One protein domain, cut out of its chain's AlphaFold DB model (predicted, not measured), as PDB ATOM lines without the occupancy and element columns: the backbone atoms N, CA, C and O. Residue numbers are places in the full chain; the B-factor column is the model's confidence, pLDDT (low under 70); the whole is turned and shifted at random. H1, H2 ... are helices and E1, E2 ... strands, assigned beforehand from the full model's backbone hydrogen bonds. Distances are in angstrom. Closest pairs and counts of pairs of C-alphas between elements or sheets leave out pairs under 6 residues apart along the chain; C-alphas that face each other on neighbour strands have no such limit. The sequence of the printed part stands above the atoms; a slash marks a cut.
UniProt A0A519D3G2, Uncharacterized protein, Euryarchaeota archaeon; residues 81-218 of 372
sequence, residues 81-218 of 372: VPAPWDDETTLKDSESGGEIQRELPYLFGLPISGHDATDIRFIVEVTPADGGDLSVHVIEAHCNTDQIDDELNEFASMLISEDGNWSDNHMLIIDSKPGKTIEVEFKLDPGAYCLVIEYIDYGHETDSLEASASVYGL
ATOM      1  N   VAL A  81      48.858 -10.639 137.843       72.38
ATOM      2  CA  VAL A  81      48.065  -9.459 137.504       72.38
ATOM      3  C   VAL A  81      47.058  -9.263 138.650       72.38
ATOM      4  O   VAL A  81      46.229 -10.153 138.864       72.38
ATOM      5  N   PRO A  82      47.120  -8.149 139.406       64.75
ATOM      6  CA  PRO A  82      47.956  -6.961 139.197       64.75
ATOM      7  C   PRO A  82      49.452  -7.230 139.344       64.75
ATOM      8  O   PRO A  82      49.874  -8.255 139.887       64.75
ATOM      9  N   ALA A  83      50.265  -6.325 138.804       62.91
ATOM     10  CA  ALA A  83      51.701  -6.489 138.863       62.91
ATOM     11  C   ALA A  83      52.156  -6.530 140.335       62.91
ATOM     12  O   ALA A  83      51.532  -5.920 141.196       62.91
ATOM     13  N   PRO A  84      53.263  -7.211 140.680       56.62
ATOM     14  CA  PRO A  84      53.620  -7.449 142.084       56.62
ATOM     15  C   PRO A  84      54.026  -6.183 142.862       56.62
ATOM     16  O   PRO A  84      54.358  -6.270 144.041       56.62
ATOM     17  N   TRP A  85      54.081  -5.033 142.190       52.62
ATOM     18  CA  TRP A  85      54.311  -3.710 142.768       52.62
ATOM     19  C   TRP A  85      53.026  -2.888 142.924       52.62
ATOM     20  O   TRP A  85      53.105  -1.771 143.427       52.62
ATOM     21  N   ASP A  86      51.882  -3.420 142.506       63.81
ATOM     22  CA  ASP A  86      50.579  -2.836 142.780       63.81
ATOM     23  C   ASP A  86      50.137  -3.268 144.188       63.81
ATOM     24  O   ASP A  86      50.355  -4.408 144.606       63.81
ATOM     25  N   ASP A  87      49.518  -2.357 144.941       59.09
ATOM     26  CA  ASP A  87      49.050  -2.626 146.311       59.09
ATOM     27  C   ASP A  87      47.854  -3.606 146.353       59.09
ATOM     28  O   ASP A  87      47.426  -4.054 147.420       59.09
ATOM     29  N   GLU A  88      47.308  -3.942 145.184       64.94
ATOM     30  CA  GLU A  88      46.145  -4.793 144.988       64.94
ATOM     31  C   GLU A  88      46.605  -6.203 144.565       64.94
ATOM     32  O   GLU A  88      47.226  -6.391 143.526       64.94
ATOM     33  N   THR A  89      46.338  -7.219 145.393       59.38
ATOM     34  CA  THR A  89      46.701  -8.624 145.096       59.38
ATOM     35  C   THR A  89      45.596  -9.396 144.386       59.38
ATOM     36  O   THR A  89      45.843 -10.478 143.860       59.38
ATOM     37  N   THR A  90      44.373  -8.873 144.424       64.56
ATOM     38  CA  THR A  90      43.183  -9.448 143.798       64.56
ATOM     39  C   THR A  90      42.409  -8.327 143.138       64.56
ATOM     40  O   THR A  90      42.254  -7.270 143.735       64.56
ATOM     41  N   LEU A  91      41.968  -8.545 141.903       72.19
ATOM     42  CA  LEU A  91      41.155  -7.592 141.168       72.19
ATOM     43  C   LEU A  91      39.814  -7.491 141.890       72.19
ATOM     44  O   LEU A  91      39.098  -8.490 142.017       72.19
ATOM     45  N   LYS A  92      39.514  -6.297 142.392       68.44
ATOM     46  CA  LYS A  92      38.224  -5.979 142.992       68.44
ATOM     47  C   LYS A  92      37.371  -5.165 142.035       68.44
ATOM     48  O   LYS A  92      37.905  -4.417 141.210       68.44
ATOM     49  N   ASP A  93      36.064  -5.351 142.199       65.69
ATOM     50  CA  ASP A  93      34.986  -4.611 141.539       65.69
ATOM     51  C   ASP A  93      35.315  -3.111 141.450       65.69
ATOM     52  O   ASP A  93      35.697  -2.492 142.451       65.69
ATOM     53  N   SER A  94      35.245  -2.563 140.233       57.94
ATOM     54  CA  SER A  94      35.645  -1.180 139.953       57.94
ATOM     55  C   SER A  94      34.598  -0.184 140.453       57.94
ATOM     56  O   SER A  94      34.935   0.951 140.793       57.94
ATOM     57  N   GLU A  95      33.335  -0.601 140.541       55.28
ATOM     58  CA  GLU A  95      32.223   0.237 140.973       55.28
ATOM     59  C   GLU A  95      31.048  -0.673 141.345       55.28
ATOM     60  O   GLU A  95      30.719  -1.558 140.574       55.28
ATOM     61  N   SER A  96      30.436  -0.485 142.522       52.00
ATOM     62  CA  SER A  96      29.406  -1.371 143.098       52.00
ATOM     63  C   SER A  96      28.323  -1.793 142.089       52.00
ATOM     64  O   SER A  96      27.321  -1.091 141.916       52.00
ATOM     65  N   GLY A  97      28.544  -2.926 141.431       55.50
ATOM     66  CA  GLY A  97      27.786  -3.333 140.251       55.50
ATOM     67  C   GLY A  97      28.188  -4.701 139.700       55.50
ATOM     68  O   GLY A  97      27.542  -5.189 138.774       55.50
ATOM     69  N   GLY A  98      29.193  -5.361 140.286       66.38
ATOM     70  CA  GLY A  98      29.613  -6.697 139.881       66.38
ATOM     71  C   GLY A  98      30.396  -6.707 138.569       66.38
ATOM     72  O   GLY A  98      30.343  -7.711 137.859       66.38
ATOM     73  N   GLU A  99      31.111  -5.618 138.262       76.25
ATOM     74  CA  GLU A  99      31.940  -5.491 137.064       76.25
ATOM     75  C   GLU A  99      33.409  -5.216 137.419       76.25
ATOM     76  O   GLU A  99      33.786  -4.213 138.031       76.25
ATOM     77  N   ILE A 100      34.295  -6.103 136.974       80.38
ATOM     78  CA  ILE A 100      35.736  -5.879 137.047       80.38
ATOM     79  C   ILE A 100      36.231  -5.471 135.671       80.38
ATOM     80  O   ILE A 100      36.381  -6.323 134.802       80.38
ATOM     81  N   GLN A 101      36.593  -4.201 135.517       83.38
ATOM     82  CA  GLN A 101      37.327  -3.709 134.357       83.38
ATOM     83  C   GLN A 101      38.768  -3.385 134.750       83.38
ATOM     84  O   GLN A 101      39.017  -2.525 135.597       83.38
ATOM     85  N   ARG A 102      39.745  -4.086 134.164       83.56
ATOM     86  CA  ARG A 102      41.161  -3.928 134.519       83.56
ATOM     87  C   ARG A 102      42.087  -3.974 133.317       83.56
ATOM     88  O   ARG A 102      42.070  -4.905 132.517       83.56
ATOM     89  N   GLU A 103      42.938  -2.955 133.233       84.19
ATOM     90  CA  GLU A 103      43.942  -2.845 132.182       84.19
ATOM     91  C   GLU A 103      45.085  -3.816 132.468       84.19
ATOM     92  O   GLU A 103      45.701  -3.790 133.537       84.19
ATOM     93  N   LEU A 104      45.356  -4.696 131.509       81.75
ATOM     94  CA  LEU A 104      46.446  -5.651 131.603       81.75
ATOM     95  C   LEU A 104      47.769  -4.955 131.266       81.75
ATOM     96  O   LEU A 104      47.826  -4.112 130.364       81.75
ATOM     97  N   PRO A 105      48.873  -5.320 131.943       77.50
ATOM     98  CA  PRO A 105      50.186  -4.849 131.537       77.50
ATOM     99  C   PRO A 105      50.466  -5.309 130.106       77.50
ATOM    100  O   PRO A 105      50.088  -6.416 129.730       77.50
ATOM    101  N   TYR A 106      51.169  -4.486 129.326       82.25
ATOM    102  CA  TYR A 106      51.493  -4.818 127.938       82.25
ATOM    103  C   TYR A 106      52.148  -6.204 127.832       82.25
ATOM    104  O   TYR A 106      53.199  -6.466 128.429       82.25
ATOM    105  N   LEU A 107      51.515  -7.090 127.065       82.19
ATOM    106  CA  LEU A 107      51.940  -8.468 126.898       82.19
ATOM    107  C   LEU A 107      53.075  -8.520 125.868       82.19
ATOM    108  O   LEU A 107      52.876  -8.360 124.667       82.19
ATOM    109  N   PHE A 108      54.302  -8.738 126.344       77.56
ATOM    110  CA  PHE A 108      55.475  -8.855 125.478       77.56
ATOM    111  C   PHE A 108      55.604 -10.274 124.910       77.56
ATOM    112  O   PHE A 108      55.736 -11.240 125.661       77.56
ATOM    113  N   GLY A 109      55.670 -10.386 123.583       75.19
ATOM    114  CA  GLY A 109      55.804 -11.656 122.868       75.19
ATOM    115  C   GLY A 109      56.289 -11.469 121.429       75.19
ATOM    116  O   GLY A 109      56.672 -10.370 121.021       75.19
ATOM    117  N   LEU A 110      56.318 -12.559 120.663       76.56
ATOM    118  CA  LEU A 110      56.574 -12.502 119.225       76.56
ATOM    119  C   LEU A 110      55.233 -12.286 118.514       76.56
ATOM    120  O   LEU A 110      54.340 -13.092 118.733       76.56
ATOM    121  N   PRO A 111      55.067 -11.234 117.693       72.44
ATOM    122  CA  PRO A 111      53.796 -10.951 117.034       72.44
ATOM    123  C   PRO A 111      53.634 -11.872 115.826       72.44
ATOM    124  O   PRO A 111      53.942 -11.495 114.691       72.44
ATOM    125  N   ILE A 112      53.234 -13.113 116.077       74.62
ATOM    126  CA  ILE A 112      52.894 -14.073 115.036       74.62
ATOM    127  C   ILE A 112      51.392 -14.286 115.124       74.62
ATOM    128  O   ILE A 112      50.901 -14.807 116.105       74.62
ATOM    129  N   SER A 113      50.665 -13.826 114.108       72.75
ATOM    130  CA  SER A 113      49.208 -13.870 114.143       72.75
ATOM    131  C   SER A 113      48.668 -15.297 114.085       72.75
ATOM    132  O   SER A 113      49.039 -16.072 113.194       72.75
ATOM    133  N   GLY A 114      47.671 -15.553 114.925       70.94
ATOM    134  CA  GLY A 114      46.902 -16.787 114.953       70.94
ATOM    135  C   GLY A 114      47.465 -17.811 115.933       70.94
ATOM    136  O   GLY A 114      48.625 -17.762 116.296       70.94
ATOM    137  N   HIS A 115      46.619 -18.775 116.295       72.94
ATOM    138  CA  HIS A 115      46.885 -19.774 117.329       72.94
ATOM    139  C   HIS A 115      48.215 -20.520 117.126       72.94
ATOM    140  O   HIS A 115      48.315 -21.431 116.288       72.94
ATOM    141  N   ASP A 116      49.239 -20.165 117.902       75.56
ATOM    142  CA  ASP A 116      50.561 -20.757 117.775       75.56
ATOM    143  C   ASP A 116      51.303 -20.965 119.109       75.56
ATOM    144  O   ASP A 116      50.746 -20.932 120.202       75.56
ATOM    145  N   ALA A 117      52.574 -21.367 119.029       68.62
ATOM    146  CA  ALA A 117      53.378 -21.678 120.214       68.62
ATOM    147  C   ALA A 117      53.919 -20.426 120.936       68.62
ATOM    148  O   ALA A 117      54.601 -20.556 121.954       68.62
ATOM    149  N   THR A 118      53.694 -19.246 120.366       74.50
ATOM    150  CA  THR A 118      54.063 -17.936 120.897       74.50
ATOM    151  C   THR A 118      52.917 -17.255 121.633       74.50
ATOM    152  O   THR A 118      53.203 -16.327 122.393       74.50
ATOM    153  N   ASP A 119      51.694 -17.788 121.518       80.81
ATOM    154  CA  ASP A 119      50.539 -17.398 122.323       80.81
ATOM    155  C   ASP A 119      50.885 -17.377 123.816       80.81
ATOM    156  O   ASP A 119      51.419 -18.334 124.405       80.81
ATOM    157  N   ILE A 120      50.534 -16.273 124.459       82.25
ATOM    158  CA  ILE A 120      50.731 -16.069 125.881       82.25
ATOM    159  C   ILE A 120      49.542 -16.682 126.611       82.25
ATOM    160  O   ILE A 120      48.403 -16.245 126.460       82.25
ATOM    161  N   ARG A 121      49.817 -17.692 127.444       83.44
ATOM    162  CA  ARG A 121      48.797 -18.266 128.327       83.44
ATOM    163  C   ARG A 121      48.448 -17.276 129.429       83.44
ATOM    164  O   ARG A 121      49.319 -16.904 130.225       83.44
ATOM    165  N   PHE A 122      47.184 -16.895 129.470       86.19
ATOM    166  CA  PHE A 122      46.604 -16.006 130.456       86.19
ATOM    167  C   PHE A 122      45.520 -16.758 131.216       86.19
ATOM    168  O   PHE A 122      44.569 -17.247 130.619       86.19
ATOM    169  N   ILE A 123      45.697 -16.906 132.524       86.56
ATOM    170  CA  ILE A 123      44.778 -17.663 133.371       86.56
ATOM    171  C   ILE A 123      44.092 -16.689 134.315       86.56
ATOM    172  O   ILE A 123      44.772 -15.995 135.071       86.56
ATOM    173  N   VAL A 124      42.765 -16.661 134.274       88.06
ATOM    174  CA  VAL A 124      41.914 -15.870 135.161       88.06
ATOM    175  C   VAL A 124      41.184 -16.820 136.099       88.06
ATOM    176  O   VAL A 124      40.451 -17.706 135.669       88.06
ATOM    177  N   GLU A 125      41.385 -16.636 137.393       88.25
ATOM    178  CA  GLU A 125      40.665 -17.324 138.452       88.25
ATOM    179  C   GLU A 125      39.596 -16.382 139.000       88.25
ATOM    180  O   GLU A 125      39.909 -15.415 139.696       88.25
ATOM    181  N   VAL A 126      38.331 -16.663 138.695       86.88
ATOM    182  CA  VAL A 126      37.203 -15.859 139.174       86.88
ATOM    183  C   VAL A 126      36.518 -16.559 140.334       86.88
ATOM    184  O   VAL A 126      36.173 -17.737 140.242       86.88
ATOM    185  N   THR A 127      36.295 -15.831 141.424       87.62
ATOM    186  CA  THR A 127      35.541 -16.286 142.591       87.62
ATOM    187  C   THR A 127      34.305 -15.399 142.751       87.62
ATOM    188  O   THR A 127      34.393 -14.316 143.330       87.62
ATOM    189  N   PRO A 128      33.148 -15.833 142.227       84.81
ATOM    190  CA  PRO A 128      31.929 -15.043 142.297       84.81
ATOM    191  C   PRO A 128      31.367 -15.062 143.730       84.81
ATOM    192  O   PRO A 128      31.360 -16.112 144.385       84.81
ATOM    193  N   ALA A 129      30.916 -13.910 144.233       81.56
ATOM    194  CA  ALA A 129      30.255 -13.815 145.539       81.56
ATOM    195  C   ALA A 129      28.822 -14.356 145.484       81.56
ATOM    196  O   ALA A 129      28.403 -15.066 146.400       81.56
ATOM    197  N   ASP A 130      28.136 -14.109 144.367       78.88
ATOM    198  CA  ASP A 130      26.801 -14.613 144.057       78.88
ATOM    199  C   ASP A 130      26.833 -15.759 143.042       78.88
ATOM    200  O   ASP A 130      27.823 -15.972 142.347       78.88
ATOM    201  N   GLY A 131      25.749 -16.536 142.967       76.94
ATOM    202  CA  GLY A 131      25.600 -17.598 141.965       76.94
ATOM    203  C   GLY A 131      24.737 -17.175 140.782       76.94
ATOM    204  O   GLY A 131      23.764 -16.453 141.001       76.94
ATOM    205  N   GLY A 132      25.092 -17.606 139.566       79.88
ATOM    206  CA  GLY A 132      24.447 -17.262 138.282       79.88
ATOM    207  C   GLY A 132      25.454 -17.051 137.142       79.88
ATOM    208  O   GLY A 132      26.566 -17.581 137.213       79.88
ATOM    209  N   ASP A 133      25.063 -16.356 136.075       83.75
ATOM    210  CA  ASP A 133      25.808 -16.363 134.809       83.75
ATOM    211  C   ASP A 133      26.829 -15.222 134.734       83.75
ATOM    212  O   ASP A 133      26.497 -14.050 134.922       83.75
ATOM    213  N   LEU A 134      28.079 -15.584 134.453       82.88
ATOM    214  CA  LEU A 134      29.227 -14.686 134.432       82.88
ATOM    215  C   LEU A 134      29.865 -14.669 133.042       82.88
ATOM    216  O   LEU A 134      30.108 -15.727 132.459       82.88
ATOM    217  N   SER A 135      30.205 -13.482 132.557       84.94
ATOM    218  CA  SER A 135      31.025 -13.285 131.371       84.94
ATOM    219  C   SER A 135      32.442 -12.886 131.725       84.94
ATOM    220  O   SER A 135      32.654 -12.056 132.604       84.94
ATOM    221  N   VAL A 136      33.412 -13.433 131.000       87.62
ATOM    222  CA  VAL A 136      34.816 -13.027 131.071       87.62
ATOM    223  C   VAL A 136      35.286 -12.655 129.670       87.62
ATOM    224  O   VAL A 136      35.244 -13.487 128.763       87.62
ATOM    225  N   HIS A 137      35.776 -11.430 129.510       87.06
ATOM    226  CA  HIS A 137      36.243 -10.845 128.257       87.06
ATOM    227  C   HIS A 137      37.688 -10.390 128.359       87.06
ATOM    228  O   HIS A 137      38.086  -9.760 129.337       87.06
ATOM    229  N   VAL A 138      38.455 -10.652 127.307       88.50
ATOM    230  CA  VAL A 138      39.794 -10.102 127.127       88.50
ATOM    231  C   VAL A 138      39.851  -9.390 125.783       88.50
ATOM    232  O   VAL A 138      39.961 -10.015 124.734       88.50
ATOM    233  N   ILE A 139      39.761  -8.068 125.822       87.00
ATOM    234  CA  ILE A 139      39.610  -7.217 124.636       87.00
ATOM    235  C   ILE A 139      40.963  -6.619 124.279       87.00
ATOM    236  O   ILE A 139      41.651  -6.117 125.166       87.00
ATOM    237  N   GLU A 140      41.359  -6.647 123.004       86.38
ATOM    238  CA  GLU A 140      42.626  -6.065 122.523       86.38
ATOM    239  C   GLU A 140      42.531  -4.530 122.416       86.38
ATOM    240  O   GLU A 140      42.616  -3.936 121.342       86.38
ATOM    241  N   ALA A 141      42.321  -3.870 123.551       84.50
ATOM    242  CA  ALA A 141      42.263  -2.421 123.660       84.50
ATOM    243  C   ALA A 141      42.675  -1.957 125.063       84.50
ATOM    244  O   ALA A 141      42.800  -2.739 126.006       84.50
ATOM    245  N   HIS A 142      42.869  -0.649 125.213       84.06
ATOM    246  CA  HIS A 142      43.014  -0.027 126.528       84.06
ATOM    247  C   HIS A 142      41.639   0.158 127.178       84.06
ATOM    248  O   HIS A 142      40.704   0.571 126.490       84.06
ATOM    249  N   CYS A 143      41.540  -0.027 128.503       81.38
ATOM    250  CA  CYS A 143      40.268   0.042 129.239       81.38
ATOM    251  C   CYS A 143      39.484   1.365 129.107       81.38
ATOM    252  O   CYS A 143      38.282   1.397 129.311       81.38
ATOM    253  N   ASN A 144      40.142   2.452 128.700       75.94
ATOM    254  CA  ASN A 144      39.541   3.785 128.589       75.94
ATOM    255  C   ASN A 144      39.111   4.145 127.155       75.94
ATOM    256  O   ASN A 144      39.224   5.307 126.755       75.94
ATOM    257  N   THR A 145      38.727   3.164 126.337       76.00
ATOM    258  CA  THR A 145      38.390   3.391 124.925       76.00
ATOM    259  C   THR A 145      36.959   2.976 124.620       76.00
ATOM    260  O   THR A 145      36.537   1.902 125.030       76.00
ATOM    261  N   ASP A 146      36.257   3.782 123.817       79.00
ATOM    262  CA  ASP A 146      34.891   3.497 123.338       79.00
ATOM    263  C   ASP A 146      34.787   2.148 122.582       79.00
ATOM    264  O   ASP A 146      33.703   1.613 122.386       79.00
ATOM    265  N   GLN A 147      35.927   1.581 122.164       77.56
ATOM    266  CA  GLN A 147      36.014   0.266 121.518       77.56
ATOM    267  C   GLN A 147      35.548  -0.869 122.432       77.56
ATOM    268  O   GLN A 147      35.068  -1.884 121.940       77.56
ATOM    269  N   ILE A 148      35.686  -0.701 123.746       80.50
ATOM    270  CA  ILE A 148      35.268  -1.712 124.715       80.50
ATOM    271  C   ILE A 148      33.753  -1.801 124.754       80.50
ATOM    272  O   ILE A 148      33.223  -2.900 124.662       80.50
ATOM    273  N   ASP A 149      33.069  -0.660 124.793       80.12
ATOM    274  CA  ASP A 149      31.607  -0.619 124.767       80.12
ATOM    275  C   ASP A 149      31.057  -1.229 123.467       80.12
ATOM    276  O   ASP A 149      30.081  -1.982 123.491       80.12
ATOM    277  N   ASP A 150      31.706  -0.945 122.331       81.94
ATOM    278  CA  ASP A 150      31.343  -1.521 121.033       81.94
ATOM    279  C   ASP A 150      31.520  -3.056 121.016       81.94
ATOM    280  O   ASP A 150      30.605  -3.767 120.587       81.94
ATOM    281  N   GLU A 151      32.649  -3.582 121.516       80.62
ATOM    282  CA  GLU A 151      32.907  -5.031 121.587       80.62
ATOM    283  C   GLU A 151      32.011  -5.753 122.606       80.62
ATOM    284  O   GLU A 151      31.492  -6.831 122.306       80.62
ATOM    285  N   LEU A 152      31.767  -5.161 123.782       79.88
ATOM    286  CA  LEU A 152      30.829  -5.706 124.770       79.88
ATOM    287  C   LEU A 152      29.421  -5.787 124.186       79.88
ATOM    288  O   LEU A 152      28.737  -6.797 124.336       79.88
ATOM    289  N   ASN A 153      28.980  -4.747 123.475       80.88
ATOM    290  CA  ASN A 153      27.660  -4.735 122.859       80.88
ATOM    291  C   ASN A 153      27.550  -5.748 121.702       80.88
ATOM    292  O   ASN A 153      26.501  -6.379 121.528       80.88
ATOM    293  N   GLU A 154      28.620  -5.954 120.926       80.12
ATOM    294  CA  GLU A 154      28.685  -7.042 119.944       80.12
ATOM    295  C   GLU A 154      28.563  -8.407 120.634       80.12
ATOM    296  O   GLU A 154      27.749  -9.237 120.219       80.12
ATOM    297  N   PHE A 155      29.276  -8.622 121.739       74.19
ATOM    298  CA  PHE A 155      29.181  -9.859 122.506       74.19
ATOM    299  C   PHE A 155      27.793 -10.091 123.114       74.19
ATOM    300  O   PHE A 155      27.230 -11.180 122.966       74.19
ATOM    301  N   ALA A 156      27.188  -9.066 123.713       76.06
ATOM    302  CA  ALA A 156      25.817  -9.124 124.209       76.06
ATOM    303  C   ALA A 156      24.834  -9.528 123.096       76.06
ATOM    304  O   ALA A 156      23.901 -10.303 123.319       76.06
ATOM    305  N   SER A 157      25.067  -9.071 121.861       73.69
ATOM    306  CA  SER A 157      24.267  -9.479 120.704       73.69
ATOM    307  C   SER A 157      24.496 -10.942 120.291       73.69
ATOM    308  O   SER A 157      23.544 -11.618 119.887       73.69
ATOM    309  N   MET A 158      25.717 -11.467 120.457       70.31
ATOM    310  CA  MET A 158      26.045 -12.874 120.202       70.31
ATOM    311  C   MET A 158      25.387 -13.803 121.227       70.31
ATOM    312  O   MET A 158      24.734 -14.767 120.820       70.31
ATOM    313  N   LEU A 159      25.437 -13.460 122.519       70.19
ATOM    314  CA  LEU A 159      24.715 -14.147 123.603       70.19
ATOM    315  C   LEU A 159      23.226 -14.331 123.284       70.19
ATOM    316  O   LEU A 159      22.692 -15.434 123.386       70.19
ATOM    317  N   ILE A 160      22.562 -13.257 122.841       67.38
ATOM    318  CA  ILE A 160      21.134 -13.270 122.485       67.38
ATOM    319  C   ILE A 160      20.853 -14.185 121.284       67.38
ATOM    320  O   ILE A 160      19.748 -14.712 121.149       67.38
ATOM    321  N   SER A 161      21.831 -14.375 120.399       64.69
ATOM    322  CA  SER A 161      21.666 -15.186 119.191       64.69
ATOM    323  C   SER A 161      21.967 -16.681 119.381       64.69
ATOM    324  O   SER A 161      21.809 -17.431 118.419       64.69
ATOM    325  N   GLU A 162      22.333 -17.127 120.598       62.53
ATOM    326  CA  GLU A 162      22.745 -18.514 120.923       62.53
ATOM    327  C   GLU A 162      23.833 -19.068 119.975       62.53
ATOM    328  O   GLU A 162      23.982 -20.283 119.799       62.53
ATOM    329  N   ASP A 163      24.620 -18.184 119.358       56.00
ATOM    330  CA  ASP A 163      25.790 -18.579 118.585       56.00
ATOM    331  C   ASP A 163      26.889 -19.006 119.566       56.00
ATOM    332  O   ASP A 163      27.635 -18.197 120.107       56.00
ATOM    333  N   GLY A 164      26.948 -20.309 119.848       50.19
ATOM    334  CA  GLY A 164      27.946 -20.929 120.725       50.19
ATOM    335  C   GLY A 164      29.370 -20.944 120.163       50.19
ATOM    336  O   GLY A 164      30.180 -21.766 120.599       50.19
ATOM    337  N   ASN A 165      29.691 -20.109 119.172       45.78
ATOM    338  CA  ASN A 165      31.055 -19.932 118.698       45.78
ATOM    339  C   ASN A 165      31.815 -18.975 119.626       45.78
ATOM    340  O   ASN A 165      32.088 -17.826 119.277       45.78
ATOM    341  N   TRP A 166      32.134 -19.468 120.822       59.56
ATOM    342  CA  TRP A 166      32.933 -18.730 121.792       59.56
ATOM    343  C   TRP A 166      34.336 -18.480 121.226       59.56
ATOM    344  O   TRP A 166      35.028 -19.430 120.851       59.56
ATOM    345  N   SER A 167      34.728 -17.214 121.087       60.16
ATOM    346  CA  SER A 167      36.042 -16.841 120.558       60.16
ATOM    347  C   SER A 167      37.123 -17.076 121.610       60.16
ATOM    348  O   SER A 167      36.843 -17.104 122.806       60.16
ATOM    349  N   ASP A 168      38.377 -17.198 121.171       71.25
ATOM    350  CA  ASP A 168      39.543 -17.438 122.040       71.25
ATOM    351  C   ASP A 168      39.757 -16.361 123.130       71.25
ATOM    352  O   ASP A 168      40.619 -16.529 123.992       71.25
ATOM    353  N   ASN A 169      38.967 -15.282 123.101       75.31
ATOM    354  CA  ASN A 169      39.098 -14.079 123.917       75.31
ATOM    355  C   ASN A 169      37.883 -13.816 124.827       75.31
ATOM    356  O   ASN A 169      37.883 -12.838 125.574       75.31
ATOM    357  N   HIS A 170      36.836 -14.647 124.777       81.31
ATOM    358  CA  HIS A 170      35.693 -14.518 125.679       81.31
ATOM    359  C   HIS A 170      35.187 -15.869 126.171       81.31
ATOM    360  O   HIS A 170      35.221 -16.869 125.457       81.31
ATOM    361  N   MET A 171      34.668 -15.898 127.395       83.44
ATOM    362  CA  MET A 171      34.080 -17.101 127.963       83.44
ATOM    363  C   MET A 171      32.842 -16.790 128.791       83.44
ATOM    364  O   MET A 171      32.872 -15.951 129.686       83.44
ATOM    365  N   LEU A 172      31.776 -17.541 128.516       81.88
ATOM    366  CA  LEU A 172      30.554 -17.546 129.305       81.88
ATOM    367  C   LEU A 172      30.593 -18.687 130.323       81.88
ATOM    368  O   LEU A 172      30.756 -19.856 129.960       81.88
ATOM    369  N   ILE A 173      30.386 -18.362 131.592       82.50
ATOM    370  CA  ILE A 173      30.249 -19.325 132.680       82.50
ATOM    371  C   ILE A 173      28.796 -19.322 133.144       82.50
ATOM    372  O   ILE A 173      28.325 -18.361 133.740       82.50
ATOM    373  N   ILE A 174      28.108 -20.435 132.900       81.12
ATOM    374  CA  ILE A 174      26.697 -20.623 133.253       81.12
ATOM    375  C   ILE A 174      26.582 -21.250 134.648       81.12
ATOM    376  O   ILE A 174      27.345 -22.167 134.971       81.12
ATOM    377  N   ASP A 175      25.601 -20.809 135.441       79.25
ATOM    378  CA  ASP A 175      25.271 -21.340 136.776       79.25
ATOM    379  C   ASP A 175      26.511 -21.426 137.687       79.25
ATOM    380  O   ASP A 175      26.845 -22.464 138.283       79.25
ATOM    381  N   SER A 176      27.253 -20.316 137.756       82.94
ATOM    382  CA  SER A 176      28.369 -20.185 138.683       82.94
ATOM    383  C   SER A 176      27.858 -20.304 140.120       82.94
ATOM    384  O   SER A 176      26.736 -19.918 140.446       82.94
ATOM    385  N   LYS A 177      28.661 -20.913 140.997       83.81
ATOM    386  CA  LYS A 177      28.287 -21.108 142.402       83.81
ATOM    387  C   LYS A 177      29.040 -20.116 143.272       83.81
ATOM    388  O   LYS A 177      30.255 -20.002 143.092       83.81
ATOM    389  N   PRO A 178      28.372 -19.513 144.268       84.75
ATOM    390  CA  PRO A 178      29.007 -18.543 145.143       84.75
ATOM    391  C   PRO A 178      30.189 -19.186 145.882       84.75
ATOM    392  O   PRO A 178      30.093 -20.318 146.374       84.75
ATOM    393  N   GLY A 179      31.319 -18.482 145.924       83.00
ATOM    394  CA  GLY A 179      32.554 -18.900 146.591       83.00
ATOM    395  C   GLY A 179      33.324 -20.036 145.907       83.00
ATOM    396  O   GLY A 179      34.299 -20.533 146.475       83.00
ATOM    397  N   LYS A 180      32.914 -20.485 144.714       85.62
ATOM    398  CA  LYS A 180      33.658 -21.486 143.941       85.62
ATOM    399  C   LYS A 180      34.540 -20.794 142.907       85.62
ATOM    400  O   LYS A 180      34.028 -20.293 141.914       85.62
ATOM    401  N   THR A 181      35.853 -20.880 143.089       86.94
ATOM    402  CA  THR A 181      36.817 -20.398 142.097       86.94
ATOM    403  C   THR A 181      36.713 -21.199 140.798       86.94
ATOM    404  O   THR A 181      36.704 -22.437 140.807       86.94
ATOM    405  N   ILE A 182      36.599 -20.484 139.685       86.56
ATOM    406  CA  ILE A 182      36.540 -21.014 138.327       86.56
ATOM    407  C   ILE A 182      37.766 -20.500 137.583       86.56
ATOM    408  O   ILE A 182      38.029 -19.303 137.565       86.56
ATOM    409  N   GLU A 183      38.511 -21.425 136.990       88.25
ATOM    410  CA  GLU A 183      39.704 -21.126 136.207       88.25
ATOM    411  C   GLU A 183      39.329 -21.030 134.726       88.25
ATOM    412  O   GLU A 183      38.699 -21.934 134.170       88.25
ATOM    413  N   VAL A 184      39.721 -19.922 134.107       86.25
ATOM    414  CA  VAL A 184      39.530 -19.623 132.694       86.25
ATOM    415  C   VAL A 184      40.895 -19.413 132.060       86.25
ATOM    416  O   VAL A 184      41.672 -18.585 132.529       86.25
ATOM    417  N   GLU A 185      41.194 -20.155 130.996       86.12
ATOM    418  CA  GLU A 185      42.446 -20.023 130.251       86.12
ATOM    419  C   GLU A 185      42.183 -19.353 128.899       86.12
ATOM    420  O   GLU A 185      41.397 -19.853 128.096       86.12
ATOM    421  N   PHE A 186      42.896 -18.261 128.644       85.50
ATOM    422  CA  PHE A 186      42.950 -17.553 127.373       85.50
ATOM    423  C   PHE A 186      44.340 -17.682 126.750       85.50
ATOM    424  O   PHE A 186      45.361 -17.791 127.443       85.50
ATOM    425  N   LYS A 187      44.385 -17.633 125.421       85.44
ATOM    426  CA  LYS A 187      45.623 -17.578 124.645       85.44
ATOM    427  C   LYS A 187      45.654 -16.273 123.881       85.44
ATOM    428  O   LYS A 187      44.867 -16.081 122.964       85.44
ATOM    429  N   LEU A 188      46.547 -15.392 124.303       85.69
ATOM    430  CA  LEU A 188      46.603 -14.026 123.813       85.69
ATOM    431  C   LEU A 188      47.841 -13.821 122.947       85.69
ATOM    432  O   LEU A 188      48.937 -14.278 123.285       85.69
ATOM    433  N   ASP A 189      47.656 -13.077 121.867       85.12
ATOM    434  CA  ASP A 189      48.742 -12.494 121.094       85.12
ATOM    435  C   ASP A 189      49.457 -11.391 121.913       85.12
ATOM    436  O   ASP A 189      48.978 -10.951 122.962       85.12
ATOM    437  N   PRO A 190      50.657 -10.936 121.513       82.94
ATOM    438  CA  PRO A 190      51.298  -9.807 122.176       82.94
ATOM    439  C   PRO A 190      50.589  -8.486 121.854       82.94
ATOM    440  O   PRO A 190      50.537  -8.063 120.699       82.94
ATOM    441  N   GLY A 191      50.134  -7.787 122.891       84.88
ATOM    442  CA  GLY A 191      49.331  -6.577 122.747       84.88
ATOM    443  C   GLY A 191      48.994  -5.907 124.077       84.88
ATOM    444  O   GLY A 191      49.478  -6.299 125.143       84.88
ATOM    445  N   ALA A 192      48.180  -4.857 123.995       85.62
ATOM    446  CA  ALA A 192      47.533  -4.245 125.150       85.62
ATOM    447  C   ALA A 192      46.113  -4.799 125.244       85.62
ATOM    448  O   ALA A 192      45.412  -4.834 124.234       85.62
ATOM    449  N   TYR A 193      45.719  -5.228 126.439       86.94
ATOM    450  CA  TYR A 193      44.425  -5.858 126.652       86.94
ATOM    451  C   TYR A 193      43.684  -5.235 127.834       86.94
ATOM    452  O   TYR A 193      44.298  -4.783 128.804       86.94
ATOM    453  N   CYS A 194      42.361  -5.280 127.770       87.94
ATOM    454  CA  CYS A 194      41.467  -4.965 128.867       87.94
ATOM    455  C   CYS A 194      40.725  -6.237 129.284       87.94
ATOM    456  O   CYS A 194      40.083  -6.883 128.455       87.94
ATOM    457  N   LEU A 195      40.843  -6.609 130.558       87.94
ATOM    458  CA  LEU A 195      40.047  -7.668 131.165       87.94
ATOM    459  C   LEU A 195      38.735  -7.059 131.650       87.94
ATOM    460  O   LEU A 195      38.768  -6.130 132.458       87.94
ATOM    461  N   VAL A 196      37.614  -7.608 131.193       86.88
ATOM    462  CA  VAL A 196      36.278  -7.247 131.673       86.88
ATOM    463  C   VAL A 196      35.590  -8.502 132.189       86.88
ATOM    464  O   VAL A 196      35.547  -9.519 131.498       86.88
ATOM    465  N   ILE A 197      35.099  -8.463 133.420       87.06
ATOM    466  CA  ILE A 197      34.346  -9.560 134.021       87.06
ATOM    467  C   ILE A 197      33.041  -8.991 134.546       87.06
ATOM    468  O   ILE A 197      33.077  -8.122 135.409       87.06
ATOM    469  N   GLU A 198      31.917  -9.497 134.058       83.06
ATOM    470  CA  GLU A 198      30.593  -8.970 134.384       83.06
ATOM    471  C   GLU A 198      29.568 -10.086 134.579       83.06
ATOM    472  O   GLU A 198      29.685 -11.186 134.032       83.06
ATOM    473  N   TYR A 199      28.531  -9.795 135.351       82.56
ATOM    474  CA  TYR A 199      27.364 -10.655 135.482       82.56
ATOM    475  C   TYR A 199      26.324 -10.321 134.398       82.56
ATOM    476  O   TYR A 199      25.890  -9.179 134.290       82.56
ATOM    477  N   ILE A 200      25.878 -11.313 133.618       76.94
ATOM    478  CA  ILE A 200      25.048 -11.063 132.416       76.94
ATOM    479  C   ILE A 200      23.545 -10.979 132.721       76.94
ATOM    480  O   ILE A 200      22.798 -10.342 131.979       76.94
ATOM    481  N   ASP A 201      23.068 -11.609 133.797       64.69
ATOM    482  CA  ASP A 201      21.624 -11.723 134.056       64.69
ATOM    483  C   ASP A 201      21.278 -11.582 135.540       64.69
ATOM    484  O   ASP A 201      20.943 -12.552 136.222       64.69
ATOM    485  N   TYR A 202      21.368 -10.354 136.064       56.53
ATOM    486  CA  TYR A 202      20.925 -10.075 137.429       56.53
ATOM    487  C   TYR A 202      19.973  -8.891 137.495       56.53
ATOM    488  O   TYR A 202      20.318  -7.737 137.271       56.53
ATOM    489  N   GLY A 203      18.735  -9.193 137.887       52.06
ATOM    490  CA  GLY A 203      17.717  -8.206 138.254       52.06
ATOM    491  C   GLY A 203      17.877  -7.625 139.668       52.06
ATOM    492  O   GLY A 203      16.906  -7.079 140.197       52.06
ATOM    493  N   HIS A 204      19.045  -7.777 140.303       55.12
ATOM    494  CA  HIS A 204      19.345  -7.351 141.677       55.12
ATOM    495  C   HIS A 204      20.758  -6.752 141.775       55.12
ATOM    496  O   HIS A 204      21.588  -7.033 140.918       55.12
ATOM    497  N   GLU A 205      21.009  -5.941 142.812       60.16
ATOM    498  CA  GLU A 205      22.365  -5.486 143.168       60.16
ATOM    499  C   GLU A 205      23.243  -6.720 143.410       60.16
ATOM    500  O   GLU A 205      22.917  -7.551 144.259       60.16
ATOM    501  N   THR A 206      24.288  -6.865 142.606       64.50
ATOM    502  CA  THR A 206      25.273  -7.945 142.668       64.50
ATOM    503  C   THR A 206      26.296  -7.639 143.763       64.50
ATOM    504  O   THR A 206      26.764  -6.504 143.888       64.50
ATOM    505  N   ASP A 207      26.630  -8.636 144.587       65.06
ATOM    506  CA  ASP A 207      27.720  -8.518 145.555       65.06
ATOM    507  C   ASP A 207      29.083  -8.498 144.833       65.06
ATOM    508  O   ASP A 207      29.231  -8.892 143.674       65.06
ATOM    509  N   SER A 208      30.116  -8.031 145.540       70.44
ATOM    510  CA  SER A 208      31.453  -7.801 144.981       70.44
ATOM    511  C   SER A 208      32.059  -9.048 144.328       70.44
ATOM    512  O   SER A 208      32.165 -10.093 144.973       70.44
ATOM    513  N   LEU A 209      32.561  -8.915 143.101       76.25
ATOM    514  CA  LEU A 209      33.328  -9.960 142.424       76.25
ATOM    515  C   LEU A 209      34.804  -9.928 142.862       76.25
ATOM    516  O   LEU A 209      35.393  -8.853 143.010       76.25
ATOM    517  N   GLU A 210      35.417 -11.101 143.038       81.38
ATOM    518  CA  GLU A 210      36.862 -11.229 143.244       81.38
ATOM    519  C   GLU A 210      37.476 -12.056 142.114       81.38
ATOM    520  O   GLU A 210      37.046 -13.178 141.840       81.38
ATOM    521  N   ALA A 211      38.507 -11.518 141.465       82.44
ATOM    522  CA  ALA A 211      39.265 -12.242 140.456       82.44
ATOM    523  C   ALA A 211      40.770 -12.122 140.702       82.44
ATOM    524  O   ALA A 211      41.269 -11.126 141.222       82.44
ATOM    525  N   SER A 212      41.520 -13.139 140.305       82.25
ATOM    526  CA  SER A 212      42.976 -13.071 140.227       82.25
ATOM    527  C   SER A 212      43.422 -13.552 138.861       82.25
ATOM    528  O   SER A 212      42.781 -14.416 138.266       82.25
ATOM    529  N   ALA A 213      44.485 -12.966 138.325       82.75
ATOM    530  CA  ALA A 213      44.944 -13.310 136.994       82.75
ATOM    531  C   ALA A 213      46.455 -13.554 136.972       82.75
ATOM    532  O   ALA A 213      47.227 -12.963 137.728       82.75
ATOM    533  N   SER A 214      46.890 -14.466 136.108       83.00
ATOM    534  CA  SER A 214      48.294 -14.844 135.966       83.00
ATOM    535  C   SER A 214      48.684 -14.987 134.497       83.00
ATOM    536  O   SER A 214      47.994 -15.616 133.697       83.00
ATOM    537  N   VAL A 215      49.815 -14.379 134.134       83.12
ATOM    538  CA  VAL A 215      50.318 -14.316 132.757       83.12
ATOM    539  C   VAL A 215      51.596 -15.149 132.639       83.12
ATOM    540  O   VAL A 215      52.578 -14.928 133.352       83.12
ATOM    541  N   TYR A 216      51.626 -16.083 131.684       77.94
ATOM    542  CA  TYR A 216      52.747 -17.001 131.439       77.94
ATOM    543  C   TYR A 216      53.515 -16.694 130.141       77.94
ATOM    544  O   TYR A 216      53.951 -17.612 129.443       77.94
ATOM    545  N   GLY A 217      53.739 -15.418 129.814       70.19
ATOM    546  CA  GLY A 217      54.362 -15.031 128.535       70.19
ATOM    547  C   GLY A 217      55.825 -15.464 128.370       70.19
ATOM    548  O   GLY A 217      56.282 -15.773 127.273       70.19
ATOM    549  N   LEU A 218      56.576 -15.577 129.469       70.56
ATOM    550  CA  LEU A 218      57.996 -15.944 129.424       70.56
ATOM    551  C   LEU A 218      58.245 -17.456 129.443       70.56
ATOM    552  O   LEU A 218      59.391 -17.885 129.295       70.56
TER     553      LEU A 218
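What this domain is: This is residues 81 to 218 of the 372 residues of an uncharacterized protein of Euryarchaeota archaeon (UniProt A0A519D3G2). Two twisted sheets lie face to face as a sandwich, four-stranded E1-E6-E3-E4 against three-stranded E5-E2-E7, and H1 covers the four-stranded sheet on the face turned away from the other. The 138 printed residues hold seven strands and one helix, in the order E1 E2 E3 H1 E4 E5 E6 E7, and both sheets are antiparallel. The class is mixed, helices and strands, with under half of the residues in named elements. The whole is compact, with a radius of gyration of the C-alphas of 14.6 A and spans of 43 by 39 by 28 A.

Where its parts are: Start at Val 81 and pass to C-alpha 99 at (31.940, -5.491, 137.064), where E1 runs to 103 over 13.2 A. Next find E2, residues 120 to 127, 22.6 A, and E3, 132 to 139, 22.7 A. H1 spans 146 to 160, 21.7 A. Then come E4, 170 to 176, 16.0 A; E5, 182 to 188, 19.0 A; E6, 194 to 199, 16.6 A; and E7, 210 to 215, 17.3 A, ending at (50.318, -14.316, 132.757).

How they stand to each other: Look across E1 and E6 for N 100 and O 197, 2.8 A; across E6 and E3 for N 137 and O 196, 2.8 A; across E3 and E4 for N 134 and O 173, 2.9 A. In the other sheet, find N 122 and O 186 of E2 and E5, 2.9 A, and N 125 and O 212 of E2 and E7, 2.8 A. The sheets' facing parts are 9.7 A centre to centre, their strands at 21 degrees. H1 is on the first sheet at a height of 10.2 A, over E6, E3 and E4, slantwise to the strands; its closest C-alphas to E3 are Ile 148 and Ile 139, 7.0 A. In H1 every O i to N i+4 pair is within hydrogen-bond range.

The domain as a whole: The C-alphas farthest apart are Leu 110 and His 204, 43.8 A. The printed part has no cut, and E1 to E2 is the long link. Look for pLDDT under 70 at residues 82 to 90, 92 to 98, 117, 160 to 167 and 201 to 207.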